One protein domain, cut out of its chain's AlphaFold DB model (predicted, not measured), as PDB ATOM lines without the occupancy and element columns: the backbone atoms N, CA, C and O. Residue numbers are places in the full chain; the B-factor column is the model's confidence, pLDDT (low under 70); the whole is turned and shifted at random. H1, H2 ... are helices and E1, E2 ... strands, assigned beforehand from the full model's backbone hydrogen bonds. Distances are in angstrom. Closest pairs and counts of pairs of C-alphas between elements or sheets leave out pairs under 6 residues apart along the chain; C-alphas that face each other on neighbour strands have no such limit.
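What this domain is: This is residues 97 to 217 of the 221 residues of an uncharacterized protein of Pedobacter sp. HMF7647 (UniProt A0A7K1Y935). What shape does the model have? A small sheet of three parallel strands, E1, E2 and E3, has H3 over E3, while H1, H2 and H4 only graze the sheet. After E3, the long link of residues 166 to 188 reaches to one end of the longest axis before the backbone returns through H4, which packs on H2. What is it made of? The printed part has 121 residues, with four named helices and three named strands in the order E1 H1 E2 H2 H3 E3 H4, of mixed class; the sheet's order is E1 E2 E3. It is compact, with a radius of gyration of the C-alphas of 15.3 A, yet elongated in outline at 46 by 29 by 28 A.

Where its parts are: Where are the strands? E1 is residues 100 to 103, starting at C-alpha 100 (129.285, 20.089, 45.337). E2 is residues 129 to 135, 18.1 A long, and E3 is residues 159 to 165, 18.2 A long. Where are the helices? H1 is residues 112 to 122, 15.2 A long; H2 is residues 137 to 142; H3 is residues 144 to 155, 16.2 A long. H4, residues 189 to 202, is 19.4 A long and ends at C-alpha 202 (127.923, 15.367, 67.357).

How they stand to each other: How do the strands pair? E1 and E2 are parallel at 34 degrees, with N 101 and O 132 2.8 A apart, within hydrogen-bond range. E2 and E3 are parallel at 24 degrees, with N 133 and O 162 2.9 A apart, also within range. How do the helices join the strands? E1, H1, E2 and E2, H2 H3, E3 are strand-helix-strand units, two parallel neighbour strands with one or more helices between, each with a right-handed crossover. H3 is on the sheet at a height over the sheet of 8.9 A, over E3 and along the strands at 13 degrees on the local plane; the closest C-alphas are those of Leu 153 and Leu 159, 5.6 A. H2 is only just on the sheet, with 5 pairs of C-alphas within 10 A. How do the helices meet? H4 touches H2 with residues 195 to 200 alone, at a steep tilt of 48 degrees, the same way; the closest C-alphas are those of Gly 137 and Asn 196, 5.1 A. H1 is near H3, but apart from H2 and H4. In H1, H2 and H3 every O i to N i+4 pair is within hydrogen-bond range, and in H4 9 of 10.

The domain as a whole: How far does it reach? The two C-alphas farthest apart are those of Lys 124 and Asn 186, 46.6 A. Which link is long? The 23 residues from E3 to H4 form a long link, and the printed part has no cut. Where is confidence low? Residues 209 to 217 are under 70, against a mean pLDDT of 86.2 for the printed part.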
ATOM      1  N   ILE A  97     133.397  28.016  39.308       76.94
ATOM      2  CA  ILE A  97     132.863  26.657  39.388       76.94
ATOM      3  C   ILE A  97     132.615  26.373  40.866       76.94
ATOM      4  O   ILE A  97     133.532  26.494  41.671       76.94
ATOM      5  N   ALA A  98     131.388  25.998  41.215       79.69
ATOM      6  CA  ALA A  98     131.072  25.489  42.543       79.69
ATOM      7  C   ALA A  98     131.124  23.959  42.502       79.69
ATOM      8  O   ALA A  98     130.368  23.337  41.754       79.69
ATOM      9  N   LEU A  99     132.019  23.359  43.287       84.62
ATOM     10  CA  LEU A  99     132.077  21.912  43.448       84.62
ATOM     11  C   LEU A  99     131.182  21.496  44.618       84.62
ATOM     12  O   LEU A  99     131.408  21.903  45.758       84.62
ATOM     13  N   THR A 100     130.186  20.663  44.333       86.81
ATOM     14  CA  THR A 100     129.285  20.089  45.337       86.81
ATOM     15  C   THR A 100     129.319  18.568  45.259       86.81
ATOM     16  O   THR A 100     129.310  18.012  44.160       86.81
ATOM     17  N   VAL A 101     129.329  17.891  46.404       89.81
ATOM     18  CA  VAL A 101     129.317  16.428  46.484       89.81
ATOM     19  C   VAL A 101     128.219  15.950  47.422       89.81
ATOM     20  O   VAL A 101     128.173  16.361  48.578       89.81
ATOM     21  N   ASP A 102     127.386  15.031  46.936       90.75
ATOM     22  CA  ASP A 102     126.280  14.452  47.696       90.75
ATOM     23  C   ASP A 102     126.638  13.044  48.195       90.75
ATOM     24  O   ASP A 102     126.798  12.091  47.428       90.75
ATOM     25  N   LEU A 103     126.770  12.909  49.514       91.69
ATOM     26  CA  LEU A 103     127.053  11.667  50.230       91.69
ATOM     27  C   LEU A 103     125.742  11.029  50.713       91.69
ATOM     28  O   LEU A 103     125.400  11.026  51.905       91.69
ATOM     29  N   CYS A 104     124.998  10.491  49.747       89.62
ATOM     30  CA  CYS A 104     123.795   9.690  49.968       89.62
ATOM     31  C   CYS A 104     124.104   8.397  50.746       89.62
ATOM     32  O   CYS A 104     125.240   7.908  50.711       89.62
ATOM     33  N   PRO A 105     123.098   7.759  51.371       89.31
ATOM     34  CA  PRO A 105     123.268   6.447  51.977       89.31
ATOM     35  C   PRO A 105     123.830   5.456  50.957       89.31
ATOM     36  O   PRO A 105     123.263   5.223  49.889       89.31
ATOM     37  N   SER A 106     124.971   4.860  51.284       89.56
ATOM     38  CA  SER A 106     125.684   3.963  50.382       89.56
ATOM     39  C   SER A 106     126.242   2.776  51.145       89.56
ATOM     40  O   SER A 106     126.593   2.867  52.319       89.56
ATOM     41  N   HIS A 107     126.350   1.641  50.464       89.19
ATOM     42  CA  HIS A 107     127.091   0.487  50.969       89.19
ATOM     43  C   HIS A 107     128.560   0.503  50.559       89.19
ATOM     44  O   HIS A 107     129.356  -0.203  51.169       89.19
ATOM     45  N   LYS A 108     128.904   1.291  49.539       89.56
ATOM     46  CA  LYS A 108     130.259   1.399  49.010       89.56
ATOM     47  C   LYS A 108     131.046   2.439  49.809       89.56
ATOM     48  O   LYS A 108     130.444   3.460  50.153       89.56
ATOM     49  N   PRO A 109     132.340   2.192  50.077       88.81
ATOM     50  CA  PRO A 109     133.212   3.193  50.679       88.81
ATOM     51  C   PRO A 109     133.359   4.400  49.752       88.81
ATOM     52  O   PRO A 109     133.073   4.318  48.550       88.81
ATOM     53  N   LEU A 110     133.826   5.510  50.312       91.06
ATOM     54  CA  LEU A 110     134.180   6.688  49.538       91.06
ATOM     55  C   LEU A 110     135.317   6.363  48.562       91.06
ATOM     56  O   LEU A 110     136.340   5.794  48.950       91.06
ATOM     57  N   ASP A 111     135.169   6.768  47.301       89.81
ATOM     58  CA  ASP A 111     136.272   6.702  46.343       89.81
ATOM     59  C   ASP A 111     137.274   7.824  46.640       89.81
ATOM     60  O   ASP A 111     137.199   8.936  46.115       89.81
ATOM     61  N   ARG A 112     138.207   7.534  47.546       91.69
ATOM     62  CA  ARG A 112     139.219   8.501  47.979       91.69
ATOM     63  C   ARG A 112     140.156   8.909  46.844       91.69
ATOM     64  O   ARG A 112     140.700  10.008  46.914       91.69
ATOM     65  N   LEU A 113     140.343   8.068  45.821       88.50
ATOM     66  CA  LEU A 113     141.192   8.394  44.675       88.50
ATOM     67  C   LEU A 113     140.546   9.516  43.864       88.50
ATOM     68  O   LEU A 113     141.167  10.556  43.683       88.50
ATOM     69  N   LEU A 114     139.269   9.354  43.500       82.69
ATOM     70  CA  LEU A 114     138.521  10.381  42.775       82.69
ATOM     71  C   LEU A 114     138.525  11.722  43.521       82.69
ATOM     72  O   LEU A 114     138.773  12.764  42.920       82.69
ATOM     73  N   PHE A 115     138.274  11.699  44.833       82.44
ATOM     74  CA  PHE A 115     138.324  12.911  45.653       82.44
ATOM     75  C   PHE A 115     139.723  13.540  45.621       82.44
ATOM     76  O   PHE A 115     139.852  14.728  45.351       82.44
ATOM     77  N   THR A 116     140.772  12.744  45.837       85.94
ATOM     78  CA  THR A 116     142.160  13.234  45.842       85.94
ATOM     79  C   THR A 116     142.559  13.833  44.493       85.94
ATOM     80  O   THR A 116     143.185  14.893  44.467       85.94
ATOM     81  N   ASP A 117     142.166  13.210  43.382       86.81
ATOM     82  CA  ASP A 117     142.469  13.684  42.030       86.81
ATOM     83  C   ASP A 117     141.766  15.012  41.737       86.81
ATOM     84  O   ASP A 117     142.410  15.977  41.321       86.81
ATOM     85  N   ILE A 118     140.462  15.101  42.033       81.62
ATOM     86  CA  ILE A 118     139.695  16.345  41.886       81.62
ATOM     87  C   ILE A 118     140.361  17.458  42.701       81.62
ATOM     88  O   ILE A 118     140.637  18.536  42.177       81.62
ATOM     89  N   PHE A 119     140.682  17.199  43.967       81.75
ATOM     90  CA  PHE A 119     141.275  18.211  44.839       81.75
ATOM     91  C   PHE A 119     142.686  18.615  44.423       81.75
ATOM     92  O   PHE A 119     143.041  19.785  44.536       81.75
ATOM     93  N   THR A 120     143.475  17.686  43.886       84.69
ATOM     94  CA  THR A 120     144.804  17.988  43.340       84.69
ATOM     95  C   THR A 120     144.713  18.964  42.168       84.69
ATOM     96  O   THR A 120     145.538  19.872  42.060       84.69
ATOM     97  N   GLU A 121     143.698  18.830  41.314       85.94
ATOM     98  CA  GLU A 121     143.474  19.772  40.218       85.94
ATOM     99  C   GLU A 121     142.964  21.131  40.716       85.94
ATOM    100  O   GLU A 121     143.481  22.164  40.290       85.94
ATOM    101  N   PHE A 122     142.023  21.154  41.665       82.44
ATOM    102  CA  PHE A 122     141.506  22.406  42.232       82.44
ATOM    103  C   PHE A 122     142.572  23.206  42.995       82.44
ATOM    104  O   PHE A 122     142.599  24.430  42.873       82.44
ATOM    105  N   ARG A 123     143.507  22.541  43.692       80.75
ATOM    106  CA  ARG A 123     144.620  23.203  44.403       80.75
ATOM    107  C   ARG A 123     145.543  24.016  43.497       80.75
ATOM    108  O   ARG A 123     146.249  24.893  43.977       80.75
ATOM    109  N   LYS A 124     145.535  23.771  42.182       84.56
ATOM    110  CA  LYS A 124     146.277  24.598  41.211       84.56
ATOM    111  C   LYS A 124     145.640  25.977  41.001       84.56
ATOM    112  O   LYS A 124     146.284  26.852  40.428       84.56
ATOM    113  N   ILE A 125     144.383  26.147  41.414       84.12
ATOM    114  CA  ILE A 125     143.578  27.360  41.240       84.12
ATOM    115  C   ILE A 125     143.371  28.058  42.589       84.12
ATOM    116  O   ILE A 125     143.586  29.265  42.680       84.12
ATOM    117  N   GLU A 126     142.976  27.310  43.624       82.81
ATOM    118  CA  GLU A 126     142.645  27.835  44.952       82.81
ATOM    119  C   GLU A 126     143.056  26.847  46.053       82.81
ATOM    120  O   GLU A 126     142.813  25.643  45.946       82.81
ATOM    121  N   GLU A 127     143.688  27.352  47.118       86.62
ATOM    122  CA  GLU A 127     144.139  26.551  48.256       86.62
ATOM    123  C   GLU A 127     143.819  27.260  49.589       86.62
ATOM    124  O   GLU A 127     144.272  28.392  49.789       86.62
ATOM    125  N   PRO A 128     143.097  26.612  50.529       87.81
ATOM    126  CA  PRO A 128     142.490  25.276  50.429       87.81
ATOM    127  C   PRO A 128     141.411  25.194  49.339       87.81
ATOM    128  O   PRO A 128     140.737  26.178  49.066       87.81
ATOM    129  N   ALA A 129     141.225  24.021  48.724       87.25
ATOM    130  CA  ALA A 129     140.208  23.879  47.682       87.25
ATOM    131  C   ALA A 129     138.793  23.935  48.304       87.25
ATOM    132  O   ALA A 129     138.495  23.106  49.180       87.25
ATOM    133  N   PRO A 130     137.916  24.868  47.883       87.88
ATOM    134  CA  PRO A 130     136.570  24.972  48.427       87.88
ATOM    135  C   PRO A 130     135.657  23.892  47.840       87.88
ATOM    136  O   PRO A 130     135.563  23.715  46.624       87.88
ATOM    137  N   VAL A 131     134.943  23.176  48.707       88.50
ATOM    138  CA  VAL A 131     133.966  22.159  48.297       88.50
ATOM    139  C   VAL A 131     132.761  22.158  49.226       88.50
ATOM    140  O   VAL A 131     132.893  22.215  50.448       88.50
ATOM    141  N   ALA A 132     131.563  22.064  48.659       89.62
ATOM    142  CA  ALA A 132     130.358  21.828  49.437       89.62
ATOM    143  C   ALA A 132     130.078  20.325  49.508       89.62
ATOM    144  O   ALA A 132     130.046  19.651  48.481       89.62
ATOM    145  N   VAL A 133     129.883  19.787  50.708       92.12
ATOM    146  CA  VAL A 133     129.623  18.358  50.912       92.12
ATOM    147  C   VAL A 133     128.296  18.193  51.637       92.12
ATOM    148  O   VAL A 133     128.186  18.485  52.831       92.12
ATOM    149  N   SER A 134     127.293  17.713  50.908       92.94
ATOM    150  CA  SER A 134     125.997  17.314  51.446       92.94
ATOM    151  C   SER A 134     126.130  15.920  52.042       92.94
ATOM    152  O   SER A 134     126.466  14.976  51.335       92.94
ATOM    153  N   VAL A 135     125.881  15.763  53.343       93.81
ATOM    154  CA  VAL A 135     126.052  14.481  54.035       93.81
ATOM    155  C   VAL A 135     124.759  13.999  54.681       93.81
ATOM    156  O   VAL A 135     124.078  14.742  55.400       93.81
ATOM    157  N   SER A 136     124.404  12.747  54.386       94.75
ATOM    158  CA  SER A 136     123.227  12.100  54.966       94.75
ATOM    159  C   SER A 136     123.541  11.408  56.290       94.75
ATOM    160  O   SER A 136     124.670  10.961  56.533       94.75
ATOM    161  N   GLY A 137     122.525  11.273  57.139       95.06
ATOM    162  CA  GLY A 137     122.670  10.681  58.471       95.06
ATOM    163  C   GLY A 137     123.144   9.229  58.426       95.06
ATOM    164  O   GLY A 137     124.132   8.861  59.066       95.06
ATOM    165  N   LEU A 138     122.494   8.411  57.595       95.81
ATOM    166  CA  LEU A 138     122.874   7.009  57.411       95.81
ATOM    167  C   LEU A 138     124.271   6.839  56.802       95.81
ATOM    168  O   LEU A 138     124.953   5.864  57.124       95.81
ATOM    169  N   TRP A 139     124.722   7.770  55.950       96.69
ATOM    170  CA  TRP A 139     126.093   7.735  55.443       96.69
ATOM    171  C   TRP A 139     127.101   7.970  56.571       96.69
ATOM    172  O   TRP A 139     128.022   7.168  56.714       96.69
ATOM    173  N   MET A 140     126.897   8.986  57.423       96.69
ATOM    174  CA  MET A 140     127.812   9.275  58.541       96.69
ATOM    175  C   MET A 140     127.945   8.096  59.505       96.69
ATOM    176  O   MET A 140     129.056   7.754  59.897       96.69
ATOM    177  N   ILE A 141     126.826   7.451  59.854       96.25
ATOM    178  CA  ILE A 141     126.817   6.297  60.768       96.25
ATOM    179  C   ILE A 141     127.653   5.144  60.214       96.25
ATOM    180  O   ILE A 141     128.333   4.441  60.959       96.25
ATOM    181  N   LYS A 142     127.577   4.924  58.903       96.62
ATOM    182  CA  LYS A 142     128.207   3.779  58.259       96.62
ATOM    183  C   LYS A 142     129.667   4.020  57.885       96.62
ATOM    184  O   LYS A 142     130.462   3.087  57.937       96.62
ATOM    185  N   HIS A 143     130.007   5.244  57.499       96.75
ATOM    186  CA  HIS A 143     131.288   5.591  56.881       96.75
ATOM    187  C   HIS A 143     132.125   6.497  57.784       96.75
ATOM    188  O   HIS A 143     132.696   7.491  57.340       96.75
ATOM    189  N   GLN A 144     132.215   6.152  59.072       96.44
ATOM    190  CA  GLN A 144     132.938   6.958  60.061       96.44
ATOM    191  C   GLN A 144     134.419   7.157  59.692       96.44
ATOM    192  O   GLN A 144     134.963   8.242  59.896       96.44
ATOM    193  N   ASP A 145     135.062   6.143  59.108       96.69
ATOM    194  CA  ASP A 145     136.459   6.227  58.664       96.69
ATOM    195  C   ASP A 145     136.643   7.201  57.496       96.69
ATOM    196  O   ASP A 145     137.628   7.942  57.456       96.69
ATOM    197  N   ASP A 146     135.695   7.239  56.557       96.62
ATOM    198  CA  ASP A 146     135.712   8.193  55.446       96.62
ATOM    199  C   ASP A 146     135.377   9.609  55.925       96.62
ATOM    200  O   ASP A 146     136.016  10.572  55.500       96.62
ATOM    201  N   LEU A 147     134.446   9.747  56.873       96.88
ATOM    202  CA  LEU A 147     134.151  11.029  57.507       96.88
ATOM    203  C   LEU A 147     135.381  11.588  58.238       96.88
ATOM    204  O   LEU A 147     135.719  12.763  58.096       96.88
ATOM    205  N   ASN A 148     136.083  10.742  58.993       96.88
ATOM    206  CA  ASN A 148     137.315  11.121  59.679       96.88
ATOM    207  C   ASN A 148     138.430  11.476  58.687       96.88
ATOM    208  O   ASN A 148     139.174  12.430  58.924       96.88
ATOM    209  N   TRP A 149     138.521  10.766  57.560       96.38
ATOM    210  CA  TRP A 149     139.447  11.108  56.486       96.38
ATOM    211  C   TRP A 149     139.157  12.502  55.910       96.38
ATOM    212  O   TRP A 149     140.069  13.330  55.893       96.38
ATOM    213  N   LEU A 150     137.904  12.821  55.565       95.00
ATOM    214  CA  LEU A 150     137.508  14.158  55.093       95.00
ATOM    215  C   LEU A 150     137.831  15.251  56.121       95.00
ATOM    216  O   LEU A 150     138.424  16.275  55.783       95.00
ATOM    217  N   LYS A 151     137.517  15.017  57.403       95.44
ATOM    218  CA  LYS A 151     137.864  15.941  58.496       95.44
ATOM    219  C   LYS A 151     139.373  16.163  58.606       95.44
ATOM    220  O   LYS A 151     139.803  17.279  58.886       95.44
ATOM    221  N   SER A 152     140.181  15.130  58.361       95.38
ATOM    222  CA  SER A 152     141.641  15.258  58.380       95.38
ATOM    223  C   SER A 152     142.162  16.164  57.260       95.38
ATOM    224  O   SER A 152     143.109  16.911  57.487       95.38
ATOM    225  N   LEU A 153     141.524  16.161  56.082       92.50
ATOM    226  CA  LEU A 153     141.883  17.053  54.972       92.50
ATOM    227  C   LEU A 153     141.577  18.516  55.313       92.50
ATOM    228  O   LEU A 153     142.386  19.396  55.023       92.50
ATOM    229  N   VAL A 154     140.464  18.769  56.009       92.88
ATOM    230  CA  VAL A 154     140.134  20.103  56.540       92.88
ATOM    231  C   VAL A 154     141.170  20.558  57.568       92.88
ATOM    232  O   VAL A 154     141.689  21.667  57.483       92.88
ATOM    233  N   GLN A 155     141.536  19.690  58.516       93.81
ATOM    234  CA  GLN A 155     142.549  20.005  59.534       93.81
ATOM    235  C   GLN A 155     143.923  20.316  58.928       93.81
ATOM    236  O   GLN A 155     144.629  21.197  59.418       93.81
ATOM    237  N   LYS A 156     144.290  19.622  57.847       92.31
ATOM    238  CA  LYS A 156     145.532  19.852  57.099       92.31
ATOM    239  C   LYS A 156     145.470  21.059  56.159       92.31
ATOM    240  O   LYS A 156     146.477  21.359  55.526       92.31
ATOM    241  N   LYS A 157     144.327  21.755  56.082       90.81
ATOM    242  CA  LYS A 157     144.061  22.845  55.128       90.81
ATOM    243  C   LYS A 157     144.247  22.423  53.667       90.81
ATOM    244  O   LYS A 157     144.616  23.231  52.827       90.81
ATOM    245  N   GLU A 158     143.986  21.156  53.368       88.88
ATOM    246  CA  GLU A 158     143.925  20.676  51.986       88.88
ATOM    247  C   GLU A 158     142.559  21.008  51.367       88.88
ATOM    248  O   GLU A 158     142.479  21.279  50.170       88.88
ATOM    249  N   LEU A 159     141.506  21.045  52.198       89.25
ATOM    250  CA  LEU A 159     140.136  21.383  51.810       89.25
ATOM    251  C   LEU A 159     139.498  22.405  52.734       89.25
ATOM    252  O   LEU A 159     139.661  22.351  53.954       89.25
ATOM    253  N   GLU A 160     138.665  23.252  52.144       90.88
ATOM    254  CA  GLU A 160     137.679  24.049  52.856       90.88
ATOM    255  C   GLU A 160     136.299  23.453  52.582       90.88
ATOM    256  O   GLU A 160     135.689  23.683  51.536       90.88
ATOM    257  N   ILE A 161     135.819  22.626  53.517       91.25
ATOM    258  CA  ILE A 161     134.528  21.953  53.366       91.25
ATOM    259  C   ILE A 161     133.405  22.812  53.943       91.25
ATOM    260  O   ILE A 161     133.355  23.086  55.144       91.25
ATOM    261  N   THR A 162     132.437  23.134  53.090       91.31
ATOM    262  CA  THR A 162     131.114  23.606  53.488       91.31
ATOM    263  C   THR A 162     130.197  22.404  53.711       91.31
ATOM    264  O   THR A 162     129.744  21.777  52.756       91.31
ATOM    265  N   TRP A 163     129.918  22.067  54.971       93.62
ATOM    266  CA  TRP A 163     129.034  20.948  55.312       93.62
ATOM    267  C   TRP A 163     127.563  21.314  55.127       93.62
ATOM    268  O   TRP A 163     127.097  22.329  55.652       93.62
ATOM    269  N   ILE A 164     126.828  20.455  54.423       91.69
ATOM    270  CA  ILE A 164     125.418  20.641  54.083       91.69
ATOM    271  C   ILE A 164     124.606  19.456  54.619       91.69
ATOM    272  O   ILE A 164     125.015  18.300  54.519       91.69
ATOM    273  N   ASN A 165     123.442  19.745  55.200       90.81
ATOM    274  CA  ASN A 165     122.496  18.720  55.630       90.81
ATOM    275  C   ASN A 165     121.852  18.067  54.395       90.81
ATOM    276  O   ASN A 165     121.190  18.752  53.617       90.81
ATOM    277  N   HIS A 166     122.035  16.756  54.233       91.88
ATOM    278  CA  HIS A 166     121.478  15.981  53.121       91.88
ATOM    279  C   HIS A 166     120.419  14.971  53.572       91.88
ATOM    280  O   HIS A 166     120.356  13.855  53.065       91.88
ATOM    281  N   SER A 167     119.609  15.379  54.548       90.62
ATOM    282  CA  SER A 167     118.579  14.561  55.183       90.62
ATOM    283  C   SER A 167     119.132  13.317  55.910       90.62
ATOM    284  O   SER A 167     120.303  12.955  55.787       90.62
ATOM    285  N   TYR A 168     118.340  12.683  56.772       92.25
ATOM    286  CA  TYR A 168     118.842  11.587  57.601       92.25
ATOM    287  C   TYR A 168     118.858  10.271  56.826       92.25
ATOM    288  O   TYR A 168     119.919   9.658  56.673       92.25
ATOM    289  N   HIS A 169     117.694   9.842  56.329       92.00
ATOM    290  CA  HIS A 169     117.559   8.586  55.595       92.00
ATOM    291  C   HIS A 169     117.715   8.769  54.090       92.00
ATOM    292  O   HIS A 169     118.135   7.830  53.423       92.00
ATOM    293  N   HIS A 170     117.395   9.954  53.561       83.94
ATOM    294  CA  HIS A 170     117.477  10.286  52.136       83.94
ATOM    295  C   HIS A 170     116.810   9.217  51.237       83.94
ATOM    296  O   HIS A 170     117.361   8.766  50.225       83.94
ATOM    297  N   GLU A 171     115.621   8.754  51.639       82.94
ATOM    298  CA  GLU A 171     114.926   7.665  50.952       82.94
ATOM    299  C   GLU A 171     114.359   8.120  49.611       82.94
ATOM    300  O   GLU A 171     113.591   9.072  49.537       82.94
ATOM    301  N   VAL A 172     114.677   7.399  48.539       82.50
ATOM    302  CA  VAL A 172     114.083   7.612  47.216       82.50
ATOM    303  C   VAL A 172     113.321   6.365  46.790       82.50
ATOM    304  O   VAL A 172     113.796   5.238  46.929       82.50
ATOM    305  N   ASN A 173     112.119   6.563  46.261       83.31
ATOM    306  CA  ASN A 173     111.237   5.502  45.791       83.31
ATOM    307  C   ASN A 173     110.913   5.682  44.290       83.31
ATOM    308  O   ASN A 173     111.481   6.539  43.612       83.31
ATOM    309  N   ARG A 174     110.045   4.827  43.735       88.75
ATOM    310  CA  ARG A 174     109.674   4.842  42.304       88.75
ATOM    311  C   ARG A 174     108.391   5.630  41.998       88.75
ATOM    312  O   ARG A 174     107.911   5.576  40.869       88.75
ATOM    313  N   LEU A 175     107.808   6.299  42.990       88.88
ATOM    314  CA  LEU A 175     106.581   7.082  42.848       88.88
ATOM    315  C   LEU A 175     106.873   8.456  42.215       88.88
ATOM    316  O   LEU A 175     108.032   8.893  42.186       88.88
ATOM    317  N   PRO A 176     105.836   9.157  41.711       86.38
ATOM    318  CA  PRO A 176     105.972  10.528  41.233       86.38
ATOM    319  C   PRO A 176     106.583  11.450  42.291       86.38
ATOM    320  O   PRO A 176     106.404  11.236  43.488       86.38
ATOM    321  N   LEU A 177     107.258  12.517  41.852       80.31
ATOM    322  CA  LEU A 177     107.983  13.447  42.731       80.31
ATOM    323  C   LEU A 177     107.121  14.012  43.878       80.31
ATOM    324  O   LEU A 177     107.631  14.242  44.968       80.31
ATOM    325  N   SER A 178     105.814  14.178  43.659       82.81
ATOM    326  CA  SER A 178     104.842  14.633  44.664       82.81
ATOM    327  C   SER A 178     104.646  13.685  45.857       82.81
ATOM    328  O   SER A 178     104.080  14.103  46.864       82.81
ATOM    329  N   GLU A 179     105.093  12.433  45.746       84.44
ATOM    330  CA  GLU A 179     104.930  11.347  46.729       84.44
ATOM    331  C   GLU A 179     106.263  10.627  47.006       84.44
ATOM    332  O   GLU A 179     106.311   9.477  47.455       84.44
ATOM    333  N   ASN A 180     107.368  11.293  46.692       83.38
ATOM    334  CA  ASN A 180     108.705  10.728  46.750       83.38
ATOM    335  C   ASN A 180     109.598  11.567  47.669       83.38
ATOM    336  O   ASN A 180     109.279  12.715  47.986       83.38
ATOM    337  N   PHE A 181     110.722  11.001  48.098       84.94
ATOM    338  CA  PHE A 181     111.702  11.681  48.935       84.94
ATOM    339  C   PHE A 181     111.079  12.263  50.216       84.94
ATOM    340  O   PHE A 181     110.340  11.584  50.931       84.94
ATOM    341  N   MET A 182     111.309  13.548  50.484       83.88
ATOM    342  CA  MET A 182     110.744  14.269  51.627       83.88
ATOM    343  C   MET A 182     109.211  14.383  51.593       83.88
ATOM    344  O   MET A 182     108.604  14.783  52.583       83.88
ATOM    345  N   LEU A 183     108.580  14.054  50.461       83.75
ATOM    346  CA  LEU A 183     107.128  14.045  50.285       83.75
ATOM    347  C   LEU A 183     106.529  12.638  50.359       83.75
ATOM    348  O   LEU A 183     105.310  12.494  50.234       83.75
ATOM    349  N   ALA A 184     107.361  11.608  50.540       84.94
ATOM    350  CA  ALA A 184     106.891  10.244  50.674       84.94
ATOM    351  C   ALA A 184     106.007  10.074  51.914       84.94
ATOM    352  O   ALA A 184     106.118  10.767  52.930       84.94
ATOM    353  N   ARG A 185     105.073   9.128  51.815       82.06
ATOM    354  CA  ARG A 185     104.168   8.818  52.916       82.06
ATOM    355  C   ARG A 185     104.976   8.295  54.105       82.06
ATOM    356  O   ARG A 185     105.770   7.377  53.948       82.06
ATOM    357  N   ASN A 186     104.683   8.829  55.290       85.00
ATOM    358  CA  ASN A 186     105.357   8.529  56.558       85.00
ATOM    359  C   ASN A 186     106.778   9.104  56.707       85.00
ATOM    360  O   ASN A 186     107.428   8.780  57.698       85.00
ATOM    361  N   THR A 187     107.248   9.973  55.803       85.44
ATOM    362  CA  THR A 187     108.491  10.717  56.045       85.44
ATOM    363  C   THR A 187     108.311  11.671  57.225       85.44
ATOM    364  O   THR A 187     107.447  12.552  57.202       85.44
ATOM    365  N   ASP A 188     109.144  11.511  58.250       88.19
ATOM    366  CA  ASP A 188     109.215  12.431  59.381       88.19
ATOM    367  C   ASP A 188     110.270  13.511  59.102       88.19
ATOM    368  O   ASP A 188     111.474  13.265  59.160       88.19
ATOM    369  N   LEU A 189     109.810  14.724  58.787       83.81
ATOM    370  CA  LEU A 189     110.687  15.858  58.481       83.81
ATOM    371  C   LEU A 189     111.558  16.277  59.669       83.81
ATOM    372  O   LEU A 189     112.653  16.805  59.460       83.81
ATOM    373  N   ASP A 190     111.084  16.066  60.897       84.62
ATOM    374  CA  ASP A 190     111.850  16.407  62.089       84.62
ATOM    375  C   ASP A 190     113.022  15.425  62.226       84.62
ATOM    376  O   ASP A 190     114.139  15.848  62.518       84.62
ATOM    377  N   VAL A 191     112.819  14.144  61.904       87.38
ATOM    378  CA  VAL A 191     113.914  13.166  61.826       87.38
ATOM    379  C   VAL A 191     114.868  13.494  60.683       87.38
ATOM    380  O   VAL A 191     116.070  13.634  60.904       87.38
ATOM    381  N   GLU A 192     114.343  13.672  59.471       87.81
ATOM    382  CA  GLU A 192     115.166  13.912  58.288       87.81
ATOM    383  C   GLU A 192     116.067  15.141  58.438       87.81
ATOM    384  O   GLU A 192     117.230  15.101  58.048       87.81
ATOM    385  N   ILE A 193     115.562  16.226  59.026       87.62
ATOM    386  CA  ILE A 193     116.320  17.475  59.141       87.62
ATOM    387  C   ILE A 193     117.030  17.558  60.492       87.62
ATOM    388  O   ILE A 193     118.251  17.735  60.532       87.62
ATOM    389  N   LEU A 194     116.291  17.452  61.601       89.25
ATOM    390  CA  LEU A 194     116.821  17.785  62.924       89.25
ATOM    391  C   LEU A 194     117.728  16.688  63.469       89.25
ATOM    392  O   LEU A 194     118.750  17.018  64.063       89.25
ATOM    393  N   GLU A 195     117.406  15.406  63.289       91.56
ATOM    394  CA  GLU A 195     118.307  14.344  63.760       91.56
ATOM    395  C   GLU A 195     119.600  14.307  62.941       91.56
ATOM    396  O   GLU A 195     120.671  14.093  63.512       91.56
ATOM    397  N   ASN A 196     119.547  14.628  61.641       92.75
ATOM    398  CA  ASN A 196     120.768  14.755  60.845       92.75
ATOM    399  C   ASN A 196     121.632  15.931  61.327       92.75
ATOM    400  O   ASN A 196     122.825  15.771  61.551       92.75
ATOM    401  N   GLU A 197     121.027  17.092  61.588       91.50
ATOM    402  CA  GLU A 197     121.708  18.271  62.142       91.50
ATOM    403  C   GLU A 197     122.383  17.967  63.492       91.50
ATOM    404  O   GLU A 197     123.549  18.307  63.706       91.50
ATOM    405  N   LYS A 198     121.693  17.246  64.385       92.75
ATOM    406  CA  LYS A 198     122.267  16.790  65.661       92.75
ATOM    407  C   LYS A 198     123.435  15.827  65.451       92.75
ATOM    408  O   LYS A 198     124.439  15.935  66.158       92.75
ATOM    409  N   LEU A 199     123.315  14.895  64.507       94.81
ATOM    410  CA  LEU A 199     124.354  13.917  64.199       94.81
ATOM    411  C   LEU A 199     125.597  14.580  63.588       94.81
ATOM    412  O   LEU A 199     126.716  14.249  63.983       94.81
ATOM    413  N   MET A 200     125.406  15.553  62.694       94.56
ATOM    414  CA  MET A 200     126.476  16.379  62.132       94.56
ATOM    415  C   MET A 200     127.235  17.110  63.245       94.56
ATOM    416  O   MET A 200     128.453  16.961  63.353       94.56
ATOM    417  N   LEU A 201     126.523  17.812  64.135       93.75
ATOM    418  CA  LEU A 201     127.131  18.516  65.270       93.75
ATOM    419  C   LEU A 201     127.875  17.566  66.217       93.75
ATOM    420  O   LEU A 201     128.991  17.863  66.634       93.75
ATOM    421  N   THR A 202     127.294  16.399  66.510       93.44
ATOM    422  CA  THR A 202     127.923  15.367  67.357       93.44
ATOM    423  C   THR A 202     129.216  14.834  66.732       93.44
ATOM    424  O   THR A 202     130.167  14.518  67.441       93.44
ATOM    425  N   ASN A 203     129.292  14.793  65.401       94.75
ATOM    426  CA  ASN A 203     130.501  14.437  64.660       94.75
ATOM    427  C   ASN A 203     131.486  15.606  64.480       94.75
ATOM    428  O   ASN A 203     132.514  15.448  63.812       94.75
ATOM    429  N   GLY A 204     131.216  16.770  65.078       92.88
ATOM    430  CA  GLY A 204     132.050  17.965  64.965       92.88
ATOM    431  C   GLY A 204     131.941  18.666  63.609       92.88
ATOM    432  O   GLY A 204     132.868  19.373  63.220       92.88
ATOM    433  N   LEU A 205     130.849  18.449  62.872       93.75
ATOM    434  CA  LEU A 205     130.561  19.148  61.624       93.75
ATOM    435  C   LEU A 205     129.703  20.376  61.928       93.75
ATOM    436  O   LEU A 205     128.593  20.256  62.449       93.75
ATOM    437  N   VAL A 206     130.206  21.560  61.580       89.31
ATOM    438  CA  VAL A 206     129.425  22.798  61.643       89.31
ATOM    439  C   VAL A 206     128.823  23.045  60.266       89.31
ATOM    440  O   VAL A 206     129.521  23.315  59.292       89.31
ATOM    441  N   LEU A 207     127.512  22.867  60.196       85.94
ATOM    442  CA  LEU A 207     126.702  22.971  58.988       85.94
ATOM    443  C   LEU A 207     126.504  24.420  58.572       85.94
ATOM    444  O   LEU A 207     125.902  25.185  59.322       85.94
ATOM    445  N   ARG A 208     126.912  24.774  57.345       79.81
ATOM    446  CA  ARG A 208     126.515  26.064  56.772       79.81
ATOM    447  C   ARG A 208     125.031  26.053  56.486       79.81
ATOM    448  O   ARG A 208     124.450  25.038  56.090       79.81
ATOM    449  N   CYS A 209     124.425  27.217  56.683       60.41
ATOM    450  CA  CYS A 209     122.988  27.373  56.663       60.41
ATOM    451  C   CYS A 209     122.415  27.195  55.249       60.41
ATOM    452  O   CYS A 209     122.145  28.163  54.546       60.41
ATOM    453  N   SER A 210     122.222  25.940  54.856       52.59
ATOM    454  CA  SER A 210     121.631  25.569  53.572       52.59
ATOM    455  C   SER A 210     120.175  25.149  53.752       52.59
ATOM    456  O   SER A 210     119.347  25.541  52.950       52.59
ATOM    457  N   PHE A 211     119.811  24.450  54.833       52.91
ATOM    458  CA  PHE A 211     118.426  24.037  55.104       52.91
ATOM    459  C   PHE A 211     118.245  23.749  56.598       52.91
ATOM    460  O   PHE A 211     118.641  22.683  57.059       52.91
ATOM    461  N   VAL A 212     117.715  24.700  57.382       45.31
ATOM    462  CA  VAL A 212     117.702  24.569  58.856       45.31
ATOM    463  C   VAL A 212     116.435  25.151  59.508       45.31
ATOM    464  O   VAL A 212     116.510  26.009  60.377       45.31
ATOM    465  N   SER A 213     115.241  24.676  59.149       45.16
ATOM    466  CA  SER A 213     114.103  24.467  60.080       45.16
ATOM    467  C   SER A 213     112.805  24.301  59.293       45.16
ATOM    468  O   SER A 213     112.508  25.097  58.401       45.16
ATOM    469  N   ARG A 214     111.970  23.348  59.716       47.12
ATOM    470  CA  ARG A 214     110.554  23.252  59.337       47.12
ATOM    471  C   ARG A 214     109.794  24.573  59.547       47.12
ATOM    472  O   ARG A 214     108.918  24.896  58.756       47.12
ATOM    473  N   ASP A 215     110.179  25.373  60.544       47.12
ATOM    474  CA  ASP A 215     109.541  26.658  60.887       47.12
ATOM    475  C   ASP A 215     109.792  27.786  59.872       47.12
ATOM    476  O   ASP A 215     109.244  28.887  59.996       47.12
ATOM    477  N   TRP A 216     110.700  27.578  58.918       48.75
ATOM    478  CA  TRP A 216     111.082  28.615  57.956       48.75
ATOM    479  C   TRP A 216     110.207  28.621  56.711       48.75
ATOM    480  O   TRP A 216     110.125  29.651  56.037       48.75
ATOM    481  N   PHE A 217     109.511  27.517  56.455       41.75
ATOM    482  CA  PHE A 217     108.556  27.393  55.369       41.75
ATOM    483  C   PHE A 217     107.133  27.487  55.929       41.75
ATOM    484  O   PHE A 217     106.856  26.955  57.006       41.75
TER     485      PHE A 217